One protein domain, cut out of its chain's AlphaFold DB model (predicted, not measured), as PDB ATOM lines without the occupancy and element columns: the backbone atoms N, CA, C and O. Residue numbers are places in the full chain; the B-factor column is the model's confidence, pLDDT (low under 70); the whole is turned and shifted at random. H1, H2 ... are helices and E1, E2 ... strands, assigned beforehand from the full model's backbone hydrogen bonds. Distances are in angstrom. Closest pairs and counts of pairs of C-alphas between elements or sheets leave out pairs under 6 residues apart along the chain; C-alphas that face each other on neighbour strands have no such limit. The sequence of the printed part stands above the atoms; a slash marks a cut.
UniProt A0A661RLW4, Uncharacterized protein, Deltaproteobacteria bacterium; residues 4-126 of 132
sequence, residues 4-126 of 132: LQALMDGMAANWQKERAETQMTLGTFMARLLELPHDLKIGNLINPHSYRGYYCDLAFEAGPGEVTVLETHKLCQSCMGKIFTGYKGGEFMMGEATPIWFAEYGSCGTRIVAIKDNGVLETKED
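Overview. This is residues 4 to 126 of the 132 residues of an uncharacterized protein of Deltaproteobacteria bacterium (UniProt A0A661RLW4). A strongly twisted, curled sheet of five strands wraps so far round that its edge strands E1 and E7 come near each other at one place, and two helices, H2 and H3, pack side by side on one of its faces. The long helix H1 only grazes the sheet with its last residues and sticks out with residues 4 to 11, while the small hairpin of E3 and E4 sits by the end of E1. The printed part has 123 residues, in the order H1 H2 E1 E2 H3 E3 E4 E5 E6 E7, and is of mixed class. The mixed sheet runs E1 E2 E5 E6 E7, with E2 and E5 parallel and the other neighbours antiparallel. The whole is compact by its radius of gyration of the C-alphas, 14.0 A, yet elongated, spanning 48 by 26 by 24 A.

Along the chain. Find C-alpha 4 at (386.323, 364.581, 417.911); from there H1 runs 28.0 A through residues 4 to 22. H2, residues 26 to 35, covers 14.7 A. E1, residues 41 to 50, spans 25.3 A and bends by 56 degrees at residue 47; E2, residues 58 to 68, spans 20.0 A and bends by 114 degrees at residue 65. H3, residues 69 to 79, begins at C-alpha 69 at (363.300, 339.432, 442.996) and covers 15.6 A. Then come E3, residues 83 to 85, E4, residues 91 to 93, E5, residues 100 to 102, E6, residues 110 to 115, 13.9 A long, and E7, residues 121 to 124, ending at C-alpha 124 at (381.651, 348.897, 447.125).

Arrangement. Look first at the hairpin E1 and E2, where N 46 and O 61 are 3.0 A apart. E2 and E5 have N 101 and O 58 at 2.9 A. E5, E6 and E7 form a meander, each strand the antiparallel neighbour of the one before, with N 102 and O 110 at 2.8 A and N 122 and O 114 at 2.8 A. H3 is over E1 at a height over the sheet of 8.1 A and runs along the strands. H2, on the same face, touches H3 at a shallow tilt of 24 degrees, opposite ways, their closest C-alphas being those of Met 30 and His 73, 5.8 A apart. In the hairpin E3 and E4, N 84 and O 92 are 2.9 A apart; the closest C-alphas of E1 and E3 are those of Ser 50 and Phe 84, 5.7 A. H1 and H3 are apart. Every O i to N i+4 pair is within hydrogen-bond range in H3, 14 of 15 in H1 and 5 of 6 in H2.

Size, cuts and confidence. The C-alphas farthest apart, of Leu 4 and Asp 39, are 48.4 A from each other. The printed part has no cut and no long link. Its mean pLDDT is 94.3, with residue 8 under 70.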
ATOM      1  N   LEU A   4     386.141 364.388 416.472       70.75
ATOM      2  CA  LEU A   4     386.323 364.581 417.911       70.75
ATOM      3  C   LEU A   4     385.169 363.996 418.744       70.75
ATOM      4  O   LEU A   4     385.418 363.429 419.800       70.75
ATOM      5  N   GLN A   5     383.928 364.090 418.253       71.62
ATOM      6  CA  GLN A   5     382.765 363.523 418.939       71.62
ATOM      7  C   GLN A   5     382.834 361.994 418.934       71.62
ATOM      8  O   GLN A   5     382.699 361.380 419.979       71.62
ATOM      9  N   ALA A   6     383.158 361.391 417.787       72.44
ATOM     10  CA  ALA A   6     383.309 359.939 417.679       72.44
ATOM     11  C   ALA A   6     384.432 359.393 418.581       72.44
ATOM     12  O   ALA A   6     384.296 358.316 419.156       72.44
ATOM     13  N   LEU A   7     385.530 360.144 418.736       73.69
ATOM     14  CA  LEU A   7     386.603 359.795 419.667       73.69
ATOM     15  C   LEU A   7     386.132 359.859 421.128       73.69
ATOM     16  O   LEU A   7     386.415 358.944 421.894       73.69
ATOM     17  N   MET A   8     385.402 360.913 421.510       69.75
ATOM     18  CA  MET A   8     384.835 361.054 422.857       69.75
ATOM     19  C   MET A   8     383.818 359.956 423.175       69.75
ATOM     20  O   MET A   8     383.885 359.367 424.251       69.75
ATOM     21  N   ASP A   9     382.939 359.632 422.228       73.38
ATOM     22  CA  ASP A   9     381.958 358.555 422.375       73.38
ATOM     23  C   ASP A   9     382.660 357.192 422.517       73.38
ATOM     24  O   ASP A   9     382.292 356.382 423.368       73.38
ATOM     25  N   GLY A  10     383.729 356.961 421.744       74.12
ATOM     26  CA  GLY A  10     384.556 355.758 421.847       74.12
ATOM     27  C   GLY A  10     385.280 355.632 423.192       74.12
ATOM     28  O   GLY A  10     385.305 354.549 423.773       74.12
ATOM     29  N   MET A  11     385.822 356.733 423.723       75.81
ATOM     30  CA  MET A  11     386.442 356.750 425.056       75.81
ATOM     31  C   MET A  11     385.411 356.508 426.161       75.81
ATOM     32  O   MET A  11     385.658 355.704 427.055       75.81
ATOM     33  N   ALA A  12     384.232 357.133 426.071       75.19
ATOM     34  CA  ALA A  12     383.149 356.925 427.027       75.19
ATOM     35  C   ALA A  12     382.672 355.462 427.051       75.19
ATOM     36  O   ALA A  12     382.450 354.907 428.129       75.19
ATOM     37  N   ALA A  13     382.570 354.821 425.882       81.69
ATOM     38  CA  ALA A  13     382.246 353.401 425.775       81.69
ATOM     39  C   ALA A  13     383.346 352.504 426.371       81.69
ATOM     40  O   ALA A  13     383.037 351.517 427.038       81.69
ATOM     41  N   ASN A  14     384.624 352.853 426.176       85.06
ATOM     42  CA  ASN A  14     385.733 352.102 426.764       85.06
ATOM     43  C   ASN A  14     385.741 352.203 428.297       85.06
ATOM     44  O   ASN A  14     385.806 351.182 428.971       85.06
ATOM     45  N   TRP A  15     385.564 353.404 428.852       84.56
ATOM     46  CA  TRP A  15     385.472 353.595 430.303       84.56
ATOM     47  C   TRP A  15     384.254 352.906 430.915       84.56
ATOM     48  O   TRP A  15     384.316 352.402 432.032       84.56
ATOM     49  N   GLN A  16     383.129 352.867 430.199       90.56
ATOM     50  CA  GLN A  16     381.971 352.096 430.645       90.56
ATOM     51  C   GLN A  16     382.285 350.598 430.711       90.56
ATOM     52  O   GLN A  16     381.894 349.930 431.668       90.56
ATOM     53  N   LYS A  17     383.013 350.083 429.718       90.25
ATOM     54  CA  LYS A  17     383.443 348.688 429.687       90.25
ATOM     55  C   LYS A  17     384.385 348.356 430.847       90.25
ATOM     56  O   LYS A  17     384.164 347.347 431.500       90.25
ATOM     57  N   GLU A  18     385.360 349.213 431.139       91.44
ATOM     58  CA  GLU A  18     386.267 349.047 432.287       91.44
ATOM     59  C   GLU A  18     385.484 348.951 433.608       91.44
ATOM     60  O   GLU A  18     385.703 348.044 434.409       91.44
ATOM     61  N   ARG A  19     384.475 349.808 433.812       93.62
ATOM     62  CA  ARG A  19     383.605 349.701 434.997       93.62
ATOM     63  C   ARG A  19     382.820 348.392 435.022       93.62
ATOM     64  O   ARG A  19     382.766 347.742 436.064       93.62
ATOM     65  N   ALA A  20     382.273 347.966 433.883       92.56
ATOM     66  CA  ALA A  20     381.547 346.701 433.757       92.56
ATOM     67  C   ALA A  20     382.399 345.452 434.075       92.56
ATOM     68  O   ALA A  20     381.832 344.393 434.338       92.56
ATOM     69  N   GLU A  21     383.732 345.552 434.088       92.38
ATOM     70  CA  GLU A  21     384.625 344.463 434.516       92.38
ATOM     71  C   GLU A  21     384.699 344.319 436.046       92.38
ATOM     72  O   GLU A  21     385.033 343.246 436.549       92.38
ATOM     73  N   THR A  22     384.357 345.367 436.803       92.56
ATOM     74  CA  THR A  22     384.519 345.402 438.269       92.56
ATOM     75  C   THR A  22     383.206 345.493 439.052       92.56
ATOM     76  O   THR A  22     383.215 345.399 440.283       92.56
ATOM     77  N   GLN A  23     382.071 345.666 438.368       97.06
ATOM     78  CA  GLN A  23     380.741 345.749 438.977       97.06
ATOM     79  C   GLN A  23     379.670 345.086 438.103       97.06
ATOM     80  O   GLN A  23     379.901 344.757 436.940       97.06
ATOM     81  N   MET A  24     378.467 344.904 438.650       97.94
ATOM     82  CA  MET A  24     377.342 344.406 437.866       97.94
ATOM     83  C   MET A  24     376.899 345.433 436.825       97.94
ATOM     84  O   MET A  24     376.944 346.649 437.026       97.94
ATOM     85  N   THR A  25     376.388 344.912 435.719       98.56
ATOM     86  CA  THR A  25     375.697 345.682 434.690       98.56
ATOM     87  C   THR A  25     374.203 345.408 434.773       98.56
ATOM     88  O   THR A  25     373.776 344.448 435.419       98.56
ATOM     89  N   LEU A  26     373.389 346.213 434.094       98.38
ATOM     90  CA  LEU A  26     371.952 345.992 433.994       98.38
ATOM     91  C   LEU A  26     371.649 344.583 433.461       98.38
ATOM     92  O   LEU A  26     370.798 343.888 434.013       98.38
ATOM     93  N   GLY A  27     372.386 344.134 432.440       98.19
ATOM     94  CA  GLY A  27     372.240 342.802 431.861       98.19
ATOM     95  C   GLY A  27     372.653 341.689 432.823       98.19
ATOM     96  O   GLY A  27     371.873 340.765 433.059       98.19
ATOM     97  N   THR A  28     373.845 341.780 433.429       98.44
ATOM     98  CA  THR A  28     374.315 340.730 434.353       98.44
ATOM     99  C   THR A  28     373.494 340.678 435.639       98.44
ATOM    100  O   THR A  28     373.262 339.592 436.166       98.44
ATOM    101  N   PHE A  29     372.979 341.815 436.112       98.44
ATOM    102  CA  PHE A  29     372.069 341.866 437.254       98.44
ATOM    103  C   PHE A  29     370.716 341.232 436.939       98.44
ATOM    104  O   PHE A  29     370.247 340.398 437.709       98.44
ATOM    105  N   MET A  30     370.123 341.537 435.781       98.38
ATOM    106  CA  MET A  30     368.888 340.882 435.341       98.38
ATOM    107  C   MET A  30     369.055 339.368 435.196       98.38
ATOM    108  O   MET A  30     368.229 338.619 435.714       98.38
ATOM    109  N   ALA A  31     370.132 338.917 434.545       98.38
ATOM    110  CA  ALA A  31     370.425 337.494 434.400       98.38
ATOM    111  C   ALA A  31     370.538 336.812 435.769       98.38
ATOM    112  O   ALA A  31     369.907 335.785 436.007       98.38
ATOM    113  N   ARG A  32     371.256 337.443 436.704       98.19
ATOM    114  CA  ARG A  32     371.424 336.931 438.059       98.19
ATOM    115  C   ARG A  32     370.112 336.882 438.850       98.19
ATOM    116  O   ARG A  32     369.880 335.922 439.577       98.19
ATOM    117  N   LEU A  33     369.235 337.874 438.704       98.06
ATOM    118  CA  LEU A  33     367.913 337.866 439.341       98.06
ATOM    119  C   LEU A  33     367.047 336.688 438.861       98.06
ATOM    120  O   LEU A  33     366.292 336.141 439.657       98.06
ATOM    121  N   LEU A  34     367.171 336.261 437.599       97.19
ATOM    122  CA  LEU A  34     366.428 335.108 437.065       97.19
ATOM    123  C   LEU A  34     366.897 333.756 437.624       97.19
ATOM    124  O   LEU A  34     366.177 332.767 437.511       97.19
ATOM    125  N   GLU A  35     368.086 333.697 438.222       98.00
ATOM    126  CA  GLU A  35     368.597 332.493 438.885       98.00
ATOM    127  C   GLU A  35     368.094 332.355 440.330       98.00
ATOM    128  O   GLU A  35     368.158 331.271 440.911       98.00
ATOM    129  N   LEU A  36     367.617 333.450 440.929       98.00
ATOM    130  CA  LEU A  36     367.127 333.483 442.303       98.00
ATOM    131  C   LEU A  36     365.639 333.096 442.378       98.00
ATOM    132  O   LEU A  36     364.892 333.298 441.416       98.00
ATOM    133  N   PRO A  37     365.154 332.594 443.532       98.19
ATOM    134  CA  PRO A  37     363.724 332.387 443.740       98.19
ATOM    135  C   PRO A  37     362.949 333.694 443.534       98.19
ATOM    136  O   PRO A  37     363.251 334.713 444.148       98.19
ATOM    137  N   HIS A  38     361.936 333.673 442.669       97.62
ATOM    138  CA  HIS A  38     361.212 334.879 442.255       97.62
ATOM    139  C   HIS A  38     360.499 335.617 443.400       97.62
ATOM    140  O   HIS A  38     360.256 336.818 443.289       97.62
ATOM    141  N   ASP A  39     360.138 334.905 444.465       97.94
ATOM    142  CA  ASP A  39     359.472 335.414 445.664       97.94
ATOM    143  C   ASP A  39     360.446 335.816 446.785       97.94
ATOM    144  O   ASP A  39     360.009 336.420 447.771       97.94
ATOM    145  N   LEU A  40     361.750 335.544 446.621       98.25
ATOM    146  CA  LEU A  40     362.792 335.997 447.540       98.25
ATOM    147  C   LEU A  40     362.720 337.517 447.692       98.25
ATOM    148  O   LEU A  40     362.583 338.258 446.715       98.25
ATOM    149  N   LYS A  41     362.804 337.971 448.940       98.06
ATOM    150  CA  LYS A  41     362.785 339.386 449.296       98.06
ATOM    151  C   LYS A  41     364.191 339.963 449.251       98.06
ATOM    152  O   LYS A  41     365.133 339.346 449.738       98.06
ATOM    153  N   ILE A  42     364.308 341.136 448.639       96.94
ATOM    154  CA  ILE A  42     365.547 341.898 448.521       96.94
ATOM    155  C   ILE A  42     365.281 343.359 448.887       96.94
ATOM    156  O   ILE A  42     364.130 343.808 448.878       96.94
ATOM    157  N   GLY A  43     366.343 344.115 449.173       95.81
ATOM    158  CA  GLY A  43     366.239 345.555 449.414       95.81
ATOM    159  C   GLY A  43     365.518 346.264 448.264       95.81
ATOM    160  O   GLY A  43     365.800 346.009 447.093       95.81
ATOM    161  N   ASN A  44     364.555 347.121 448.599       96.75
ATOM    162  CA  ASN A  44     363.715 347.780 447.608       96.75
ATOM    163  C   ASN A  44     364.528 348.798 446.793       96.75
ATOM    164  O   ASN A  44     364.964 349.812 447.331       96.75
ATOM    165  N   LEU A  45     364.729 348.526 445.503       96.62
ATOM    166  CA  LEU A  45     365.345 349.460 444.561       96.62
ATOM    167  C   LEU A  45     364.251 350.273 443.874       96.62
ATOM    168  O   LEU A  45     363.311 349.699 443.323       96.62
ATOM    169  N   ILE A  46     364.378 351.598 443.883       97.62
ATOM    170  CA  ILE A  46     363.393 352.508 443.283       97.62
ATOM    171  C   ILE A  46     364.071 353.592 442.438       97.62
ATOM    172  O   ILE A  46     365.294 353.678 442.384       97.62
ATOM    173  N   ASN A  47     363.252 354.402 441.761       97.56
ATOM    174  CA  ASN A  47     363.660 355.624 441.062       97.56
ATOM    175  C   ASN A  47     364.906 355.458 440.170       97.56
ATOM    176  O   ASN A  47     365.917 356.108 440.409       97.56
ATOM    177  N   PRO A  48     364.858 354.612 439.127       98.19
ATOM    178  CA  PRO A  48     365.974 354.495 438.198       98.19
ATOM    179  C   PRO A  48     366.297 355.855 437.570       98.19
ATOM    180  O   PRO A  48     365.402 356.538 437.062       98.19
ATOM    181  N   HIS A  49     367.571 356.239 437.572       98.25
ATOM    182  CA  HIS A  49     368.028 357.501 436.998       98.25
ATOM    183  C   HIS A  49     369.449 357.404 436.429       98.25
ATOM    184  O   HIS A  49     370.216 356.500 436.750       98.25
ATOM    185  N   SER A  50     369.820 358.367 435.581       97.75
ATOM    186  CA  SER A  50     371.203 358.516 435.114       97.75
ATOM    187  C   SER A  50     372.126 358.773 436.310       97.75
ATOM    188  O   SER A  50     371.843 359.644 437.145       97.75
ATOM    189  N   TYR A  51     373.202 357.997 436.435       97.38
ATOM    190  CA  TYR A  51     374.113 358.109 437.571       97.38
ATOM    191  C   TYR A  51     374.923 359.409 437.507       97.38
ATOM    192  O   TYR A  51     375.470 359.775 436.470       97.38
ATOM    193  N   ARG A  52     375.034 360.130 438.631       95.38
ATOM    194  CA  ARG A  52     375.684 361.450 438.664       95.38
ATOM    195  C   ARG A  52     377.169 361.402 438.299       95.38
ATOM    196  O   ARG A  52     377.648 362.365 437.699       95.38
ATOM    197  N   GLY A  53     377.871 360.346 438.712       92.56
ATOM    198  CA  GLY A  53     379.299 360.171 438.438       92.56
ATOM    199  C   GLY A  53     379.563 359.901 436.958       92.56
ATOM    200  O   GLY A  53     380.443 360.518 436.363       92.56
ATOM    201  N   TYR A  54     378.723 359.063 436.345       93.94
ATOM    202  CA  TYR A  54     378.829 358.664 434.945       93.94
ATOM    203  C   TYR A  54     377.435 358.651 434.311       93.94
ATOM    204  O   TYR A  54     376.665 357.722 434.524       93.94
ATOM    205  N   TYR A  55     377.087 359.673 433.522       94.69
ATOM    206  CA  TYR A  55     375.706 359.823 433.034       94.69
ATOM    207  C   TYR A  55     375.227 358.690 432.113       94.69
ATOM    208  O   TYR A  55     374.020 358.477 431.987       94.69
ATOM    209  N   CYS A  56     376.156 357.958 431.494       94.25
ATOM    210  CA  CYS A  56     375.869 356.769 430.696       94.25
ATOM    211  C   CYS A  56     375.577 355.507 431.524       94.25
ATOM    212  O   CYS A  56     375.235 354.479 430.939       94.25
ATOM    213  N   ASP A  57     375.688 355.583 432.849       97.00
ATOM    214  CA  ASP A  57     375.411 354.491 433.775       97.00
ATOM    215  C   ASP A  57     374.054 354.688 434.471       97.00
ATOM    216  O   ASP A  57     373.494 355.792 434.513       97.00
ATOM    217  N   LEU A  58     373.530 353.603 435.044       98.31
ATOM    218  CA  LEU A  58     372.219 353.569 435.690       98.31
ATOM    219  C   LEU A  58     372.372 353.499 437.212       98.31
ATOM    220  O   LEU A  58     373.125 352.681 437.731       98.31
ATOM    221  N   ALA A  59     371.624 354.321 437.935       98.44
ATOM    222  CA  ALA A  59     371.550 354.284 439.388       98.44
ATOM    223  C   ALA A  59     370.123 354.006 439.865       98.44
ATOM    224  O   ALA A  59     369.154 354.345 439.180       98.44
ATOM    225  N   PHE A  60     370.028 353.393 441.041       98.38
ATOM    226  CA  PHE A  60     368.793 353.167 441.779       98.38
ATOM    227  C   PHE A  60     368.914 353.756 443.186       98.38
ATOM    228  O   PHE A  60     369.981 353.689 443.806       98.38
ATOM    229  N   GLU A  61     367.797 354.261 443.696       98.12
ATOM    230  CA  GLU A  61     367.672 354.785 445.055       98.12
ATOM    231  C   GLU A  61     367.169 353.705 446.023       98.12
ATOM    232  O   GLU A  61     366.554 352.703 445.626       98.12
ATOM    233  N   ALA A  62     367.395 353.942 447.317       96.00
ATOM    234  CA  ALA A  62     366.891 353.100 448.392       96.00
ATOM    235  C   ALA A  62     365.394 353.350 448.623       96.00
ATOM    236  O   ALA A  62     364.986 354.405 449.109       96.00
ATOM    237  N   GLY A  63     364.560 352.359 448.334       95.88
ATOM    238  CA  GLY A  63     363.154 352.374 448.702       95.88
ATOM    239  C   GLY A  63     362.913 351.866 450.124       95.88
ATOM    240  O   GLY A  63     363.729 351.129 450.681       95.88
ATOM    241  N   PRO A  64     361.765 352.201 450.732       95.56
ATOM    242  CA  PRO A  64     361.373 351.611 452.002       95.56
ATOM    243  C   PRO A  64     361.060 350.116 451.842       95.56
ATOM    244  O   PRO A  64     360.410 349.705 450.878       95.56
ATOM    245  N   GLY A  65     361.453 349.326 452.843       96.06
ATOM    246  CA  GLY A  65     361.116 347.907 452.949       96.06
ATOM    247  C   GLY A  65     361.826 347.013 451.932       96.06
ATOM    248  O   GLY A  65     362.920 347.312 451.458       96.06
ATOM    249  N   GLU A  66     361.184 345.890 451.624       97.31
ATOM    250  CA  GLU A  66     361.703 344.872 450.716       97.31
ATOM    251  C   GLU A  66     360.729 344.617 449.571       97.31
ATOM    252  O   GLU A  66     359.506 344.718 449.715       97.31
ATOM    253  N   VAL A  67     361.289 344.218 448.440       97.56
ATOM    254  CA  VAL A  67     360.572 343.915 447.207       97.56
ATOM    255  C   VAL A  67     360.973 342.518 446.729       97.56
ATOM    256  O   VAL A  67     362.002 341.985 447.148       97.56
ATOM    257  N   THR A  68     360.146 341.860 445.921       98.31
ATOM    258  CA  THR A  68     360.516 340.541 445.387       98.31
ATOM    259  C   THR A  68     361.576 340.650 444.293       98.31
ATOM    260  O   THR A  68     361.608 341.622 443.537       98.31
ATOM    261  N   VAL A  69     362.389 339.604 444.141       98.19
ATOM    262  CA  VAL A  69     363.300 339.432 442.996       98.19
ATOM    263  C   VAL A  69     362.580 339.673 441.665       98.19
ATOM    264  O   VAL A  69     363.104 340.373 440.798       98.19
ATOM    265  N   LEU A  70     361.360 339.148 441.505       98.19
ATOM    266  CA  LEU A  70     360.578 339.317 440.278       98.19
ATOM    267  C   LEU A  70     360.219 340.782 439.992       98.19
ATOM    268  O   LEU A  70     360.245 341.223 438.842       98.19
ATOM    269  N   GLU A  71     359.845 341.534 441.020       98.31
ATOM    270  CA  GLU A  71     359.533 342.959 440.906       98.31
ATOM    271  C   GLU A  71     360.788 343.778 440.578       98.31
ATOM    272  O   GLU A  71     360.739 344.602 439.661       98.31
ATOM    273  N   THR A  72     361.930 343.491 441.215       98.19
ATOM    274  CA  THR A  72     363.215 344.124 440.866       98.19
ATOM    275  C   THR A  72     363.626 343.811 439.431       98.19
ATOM    276  O   THR A  72     364.048 344.705 438.696       98.19
ATOM    277  N   HIS A  73     363.453 342.565 438.983       98.38
ATOM    278  CA  HIS A  73     363.736 342.193 437.599       98.38
ATOM    279  C   HIS A  73     362.853 342.982 436.619       98.38
ATOM    280  O   HIS A  73     363.347 343.490 435.613       98.38
ATOM    281  N   LYS A  74     361.556 343.147 436.917       98.44
ATOM    282  CA  LYS A  74     360.645 343.974 436.103       98.44
ATOM    283  C   LYS A  74     361.066 345.443 436.075       98.44
ATOM    284  O   LYS A  74     360.986 346.064 435.016       98.44
ATOM    285  N   LEU A  75     361.536 345.992 437.196       98.44
ATOM    286  CA  LEU A  75     362.083 347.350 437.241       98.44
ATOM    287  C   LEU A  75     363.290 347.483 436.303       98.44
ATOM    288  O   LEU A  75     363.308 348.382 435.459       98.44
ATOM    289  N   CYS A  76     364.247 346.557 436.392       98.19
ATOM    290  CA  CYS A  76     365.435 346.532 435.538       98.19
ATOM    291  C   CYS A  76     365.064 346.385 434.055       98.19
ATOM    292  O   CYS A  76     365.518 347.161 433.214       98.19
ATOM    293  N   GLN A  77     364.145 345.470 433.736       98.38
ATOM    294  CA  GLN A  77     363.624 345.293 432.382       98.38
ATOM    295  C   GLN A  77     362.965 346.572 431.855       98.38
ATOM    296  O   GLN A  77     363.114 346.905 430.683       98.38
ATOM    297  N   SER A  78     362.279 347.323 432.719       98.25
ATOM    298  CA  SER A  78     361.688 348.603 432.337       98.25
ATOM    299  C   SER A  78     362.728 349.678 432.012       98.25
ATOM    300  O   SER A  78     362.354 350.670 431.395       98.25
ATOM    301  N   CYS A  79     363.991 349.515 432.417       98.25
ATOM    302  CA  CYS A  79     365.091 350.431 432.106       98.25
ATOM    303  C   CYS A  79     365.816 350.052 430.806       98.25
ATOM    304  O   CYS A  79     366.435 350.912 430.183       98.25
ATOM    305  N   MET A  80     365.728 348.790 430.382       98.19
ATOM    306  CA  MET A  80     366.419 348.282 429.198       98.19
ATOM    307  C   MET A  80     365.982 349.020 427.924       98.19
ATOM    308  O   MET A  80     364.795 349.105 427.610       98.19
ATOM    309  N   GLY A  81     366.952 349.560 427.190       97.25
ATOM    310  CA  GLY A  81     366.752 350.352 425.977       97.25
ATOM    311  C   GLY A  81     366.155 351.744 426.209       97.25
ATOM    312  O   GLY A  81     365.910 352.462 425.238       97.25
ATOM    313  N   LYS A  82     365.899 352.155 427.461       97.94
ATOM    314  CA  LYS A  82     365.359 353.488 427.752       97.94
ATOM    315  C   LYS A  82     366.444 354.549 427.764       97.94
ATOM    316  O   LYS A  82     367.577 354.306 428.166       97.94
ATOM    317  N   ILE A  83     366.042 355.752 427.369       97.56
ATOM    318  CA  ILE A  83     366.859 356.958 427.442       97.56
ATOM    319  C   ILE A  83     366.575 357.667 428.767       97.56
ATOM    320  O   ILE A  83     365.416 357.914 429.104       97.56
ATOM    321  N   PHE A  84     367.634 358.018 429.490       97.12
ATOM    322  CA  PHE A  84     367.584 358.844 430.693       97.12
ATOM    323  C   PHE A  84     368.342 360.149 430.464       97.12
ATOM    324  O   PHE A  84     369.360 360.188 429.770       97.12
ATOM    325  N   THR A  85     367.841 361.227 431.062       96.75
ATOM    326  CA  THR A  85     368.495 362.535 431.014       96.75
ATOM    327  C   THR A  85     369.532 362.646 432.125       96.75
ATOM    328  O   THR A  85     369.224 362.395 433.292       96.75
ATOM    329  N   GLY A  86     370.760 363.026 431.771       94.50
ATOM    330  CA  GLY A  86     371.827 363.263 432.743       94.50
ATOM    331  C   GLY A  86     371.548 364.483 433.624       94.50
ATOM    332  O   GLY A  86     370.856 365.415 433.215       94.50
ATOM    333  N   TYR A  87     372.141 364.532 434.822       91.69
ATOM    334  CA  TYR A  87     371.917 365.634 435.776       91.69
ATOM    335  C   TYR A  87     372.260 367.023 435.200       91.69
ATOM    336  O   TYR A  87     371.599 368.011 435.514       91.69
ATOM    337  N   LYS A  88     373.283 367.109 434.337       92.50
ATOM    338  CA  LYS A  88     373.663 368.339 433.610       92.50
ATOM    339  C   LYS A  88     373.134 368.378 432.165       92.50
ATOM    340  O   LYS A  88     373.627 369.160 431.356       92.50
ATOM    341  N   GLY A  89     372.145 367.548 431.843       91.56
ATOM    342  CA  GLY A  89     371.631 367.342 430.491       91.56
ATOM    343  C   GLY A  89     372.338 366.211 429.738       91.56
ATOM    344  O   GLY A  89     373.192 365.512 430.282       91.56
ATOM    345  N   GLY A  90     371.951 366.042 428.472       92.81
ATOM    346  CA  GLY A  90     372.336 364.904 427.634       92.81
ATOM    347  C   GLY A  90     371.352 363.740 427.746       92.81
ATOM    348  O   GLY A  90     370.617 363.630 428.727       92.81
ATOM    349  N   GLU A  91     371.333 362.891 426.723       95.12
ATOM    350  CA  GLU A  91     370.468 361.716 426.618       95.12
ATOM    351  C   GLU A  91     371.324 360.454 426.557       95.12
ATOM    352  O   GLU A  91     372.200 360.332 425.701       95.12
ATOM    353  N   PHE A  92     371.068 359.520 427.470       94.25
ATOM    354  CA  PHE A  92     371.874 358.316 427.635       94.25
ATOM    355  C   PHE A  92     370.975 357.085 427.611       94.25
ATOM    356  O   PHE A  92     370.076 356.948 428.441       94.25
ATOM    357  N   MET A  93     371.198 356.205 426.637       96.25
ATOM    358  CA  MET A  93     370.463 354.949 426.517       96.25
ATOM    359  C   MET A  93     371.071 353.892 427.439       96.25
ATOM    360  O   MET A  93     372.272 353.639 427.379       96.25
ATOM    361  N   MET A  94     370.232 353.250 428.248       97.25
ATOM    362  CA  MET A  94     370.639 352.170 429.144       97.25
ATOM    363  C   MET A  94     370.474 350.830 428.431       97.25
ATOM    364  O   MET A  94     369.401 350.525 427.916       97.25
ATOM    365  N   GLY A  95     371.535 350.034 428.382       96.62
ATOM    366  CA  GLY A  95     371.575 348.728 427.730       96.62
ATOM    367  C   GLY A  95     372.147 347.654 428.648       96.62
ATOM    368  O   GLY A  95     372.415 347.890 429.822       96.62
ATOM    369  N   GLU A  96     372.364 346.458 428.109       97.31
ATOM    370  CA  GLU A  96     372.862 345.321 428.894       97.31
ATOM    371  C   GLU A  96     374.217 345.593 429.547       97.31
ATOM    372  O   GLU A  96     374.412 345.217 430.695       97.31
ATOM    373  N   ALA A  97     375.120 346.287 428.851       96.25
ATOM    374  CA  ALA A  97     376.460 346.602 429.343       96.25
ATOM    375  C   ALA A  97     376.508 347.796 430.314       96.25
ATOM    376  O   ALA A  97     377.584 348.132 430.798       96.25
ATOM    377  N   THR A  98     375.377 348.449 430.593       97.56
ATOM    378  CA  THR A  98     375.309 349.631 431.462       97.56
ATOM    379  C   THR A  98     375.615 349.247 432.914       97.56
ATOM    380  O   THR A  98     374.831 348.498 433.498       97.56
ATOM    381  N   PRO A  99     376.696 349.756 433.532       98.19
ATOM    382  CA  PRO A  99     376.996 349.544 434.945       98.19
ATOM    383  C   PRO A  99     375.889 350.084 435.852       98.19
ATOM    384  O   PRO A  99     375.275 351.113 435.546       98.19
ATOM    385  N   ILE A 100     375.642 349.393 436.970       98.31
ATOM    386  CA  ILE A 100     374.593 349.762 437.929       98.31
ATOM    387  C   ILE A 100     375.140 350.240 439.277       98.31
ATOM    388  O   ILE A 100     376.126 349.713 439.803       98.31
ATOM    389  N   TRP A 101     374.458 351.234 439.842       98.19
ATOM    390  CA  TRP A 101     374.878 351.982 441.024       98.19
ATOM    391  C   TRP A 101     373.755 352.111 442.051       98.19
ATOM    392  O   TRP A 101     372.573 352.133 441.705       98.19
ATOM    393  N   PHE A 102     374.140 352.255 443.315       97.56
ATOM    394  CA  PHE A 102     373.257 352.640 444.406       97.56
ATOM    395  C   PHE A 102     373.573 354.078 444.821       97.56
ATOM    396  O   PHE A 102     374.643 354.342 445.384       97.56
ATOM    397  N   ALA A 103     372.681 355.010 444.489       97.38
ATOM    398  CA  ALA A 103     372.881 356.440 444.708       97.38
ATOM    399  C   ALA A 103     371.552 357.199 444.663       97.38
ATOM    400  O   ALA A 103     370.661 356.821 443.916       97.38
ATOM    401  N   GLU A 104     371.471 358.304 445.403       97.31
ATOM    402  CA  GLU A 104     370.374 359.275 445.297       97.31
ATOM    403  C   GLU A 104     370.521 360.147 444.043       97.31
ATOM    404  O   GLU A 104     371.648 360.469 443.627       97.31
ATOM    405  N   TYR A 105     369.405 360.618 443.478       95.56
ATOM    406  CA  TYR A 105     369.448 361.498 442.314       95.56
ATOM    407  C   TYR A 105     370.334 362.728 442.547       95.56
ATOM    408  O   TYR A 105     370.205 363.480 443.516       95.56
ATOM    409  N   GLY A 106     371.257 362.959 441.611       93.12
ATOM    410  CA  GLY A 106     372.203 364.069 441.685       93.12
ATOM    411  C   GLY A 106     373.387 363.847 442.630       93.12
ATOM    412  O   GLY A 106     374.219 364.751 442.721       93.12
ATOM    413  N   SER A 107     373.529 362.672 443.249       94.69
ATOM    414  CA  SER A 107     374.644 362.315 444.141       94.69
ATOM    415  C   SER A 107     375.495 361.174 443.577       94.69
ATOM    416  O   SER A 107     375.024 360.370 442.774       94.69
ATOM    417  N   CYS A 108     376.768 361.114 443.979       94.81
ATOM    418  CA  CYS A 108     377.600 359.925 443.769       94.81
ATOM    419  C   CYS A 108     377.281 358.881 444.849       94.81
ATOM    420  O   CYS A 108     376.802 359.236 445.926       94.81
ATOM    421  N   GLY A 109     377.543 357.609 444.563       94.75
ATOM    422  CA  GLY A 109     377.207 356.513 445.462       94.75
ATOM    423  C   GLY A 109     378.104 355.300 445.268       94.75
ATOM    424  O   GLY A 109     379.249 355.421 444.840       94.75
ATOM    425  N   THR A 110     377.581 354.128 445.612       96.38
ATOM    426  CA  THR A 110     378.352 352.878 445.625       96.38
ATOM    427  C   THR A 110     378.027 352.021 444.410       96.38
ATOM    428  O   THR A 110     376.885 351.984 443.944       96.38
ATOM    429  N   ARG A 111     379.029 351.324 443.876       95.88
ATOM    430  CA  ARG A 111     378.834 350.356 442.790       95.88
ATOM    431  C   ARG A 111     378.181 349.095 443.337       95.88
ATOM    432  O   ARG A 111     378.564 348.618 444.405       95.88
ATOM    433  N   ILE A 112     377.225 348.536 442.598       97.25
ATOM    434  CA  ILE A 112     376.615 347.240 442.928       97.25
ATOM    435  C   ILE A 112     377.486 346.154 442.296       97.25
ATOM    436  O   ILE A 112     377.583 346.076 441.074       97.25
ATOM    437  N   VAL A 113     378.146 345.332 443.113       97.50
ATOM    438  CA  VAL A 113     379.139 344.352 442.636       97.50
ATOM    439  C   VAL A 113     378.596 342.930 442.556       97.50
ATOM    440  O   VAL A 113     379.055 342.158 441.718       97.50
ATOM    441  N   ALA A 114     377.601 342.589 443.376       97.19
ATOM    442  CA  ALA A 114     376.945 341.287 443.339       97.19
ATOM    443  C   ALA A 114     375.568 341.317 444.021       97.19
ATOM    444  O   ALA A 114     375.249 342.220 444.794       97.19
ATOM    445  N   ILE A 115     374.785 340.260 443.795       97.31
ATOM    446  CA  ILE A 115     373.661 339.870 444.649       97.31
ATOM    447  C   ILE A 115     373.837 338.412 445.081       97.31
ATOM    448  O   ILE A 115     374.021 337.502 444.260       97.31
ATOM    449  N   LYS A 116     373.810 338.197 446.395       96.94
ATOM    450  CA  LYS A 116     373.966 336.878 447.021       96.94
ATOM    451  C   LYS A 116     372.713 336.024 446.858       96.94
ATOM    452  O   LYS A 116     371.624 336.540 446.630       96.94
ATOM    453  N   ASP A 117     372.857 334.718 447.081       96.62
ATOM    454  CA  ASP A 117     371.737 333.761 447.067       96.62
ATOM    455  C   ASP A 117     370.633 334.093 448.084       96.62
ATOM    456  O   ASP A 117     369.481 333.714 447.903       96.62
ATOM    457  N   ASN A 118     370.974 334.821 449.149       94.75
ATOM    458  CA  ASN A 118     370.023 335.281 450.158       94.75
ATOM    459  C   ASN A 118     369.396 336.652 449.839       94.75
ATOM    460  O   ASN A 118     368.722 337.207 450.701       94.75
ATOM    461  N   GLY A 119     369.641 337.218 448.652       93.06
ATOM    462  CA  GLY A 119     369.032 338.476 448.216       93.06
ATOM    463  C   GLY A 119     369.758 339.745 448.671       93.06
ATOM    464  O   GLY A 119     369.357 340.848 448.299       93.06
ATOM    465  N   VAL A 120     370.839 339.618 449.445       96.00
ATOM    466  CA  VAL A 120     371.636 340.769 449.890       96.00
ATOM    467  C   VAL A 120     372.490 341.288 448.734       96.00
ATOM    468  O   VAL A 120     373.278 340.536 448.149       96.00
ATOM    469  N   LEU A 121     372.350 342.582 448.433       95.81
ATOM    470  CA  LEU A 121     373.219 343.300 447.502       95.81
ATOM    471  C   LEU A 121     374.584 343.541 448.148       95.81
ATOM    472  O   LEU A 121     374.674 344.016 449.280       95.81
ATOM    473  N   GLU A 122     375.647 343.235 447.416       96.81
ATOM    474  CA  GLU A 122     376.994 343.669 447.759       96.81
ATOM    475  C   GLU A 122     377.307 344.960 447.016       96.81
ATOM    476  O   GLU A 122     377.167 345.037 445.791       96.81
ATOM    477  N   THR A 123     377.770 345.961 447.759       96.19
ATOM    478  CA  THR A 123     378.209 347.234 447.204       96.19
ATOM    479  C   THR A 123     379.641 347.545 447.619       96.19
ATOM    480  O   THR A 123     380.142 347.035 448.625       96.19
ATOM    481  N   LYS A 124     380.320 348.364 446.817       95.31
ATOM    482  CA  LYS A 124     381.651 348.897 447.125       95.31
ATOM    483  C   LYS A 124     381.697 350.385 446.817       95.31
ATOM    484  O   LYS A 124     380.976 350.858 445.938       95.31
ATOM    485  N   GLU A 125     382.554 351.110 447.520       92.25
ATOM    486  CA  GLU A 125     382.856 352.492 447.162       92.25
ATOM    487  C   GLU A 125     383.539 352.555 445.786       92.25
ATOM    488  O   GLU A 125     384.126 351.573 445.302       92.25
ATOM    489  N   ASP A 126     383.393 353.711 445.140       84.06
ATOM    490  CA  ASP A 126     384.142 354.077 443.939       84.06
ATOM    491  C   ASP A 126     385.525 354.563 444.390       84.06
ATOM    492  O   ASP A 126     385.794 355.762 444.463       84.06
TER     493      ASP A 126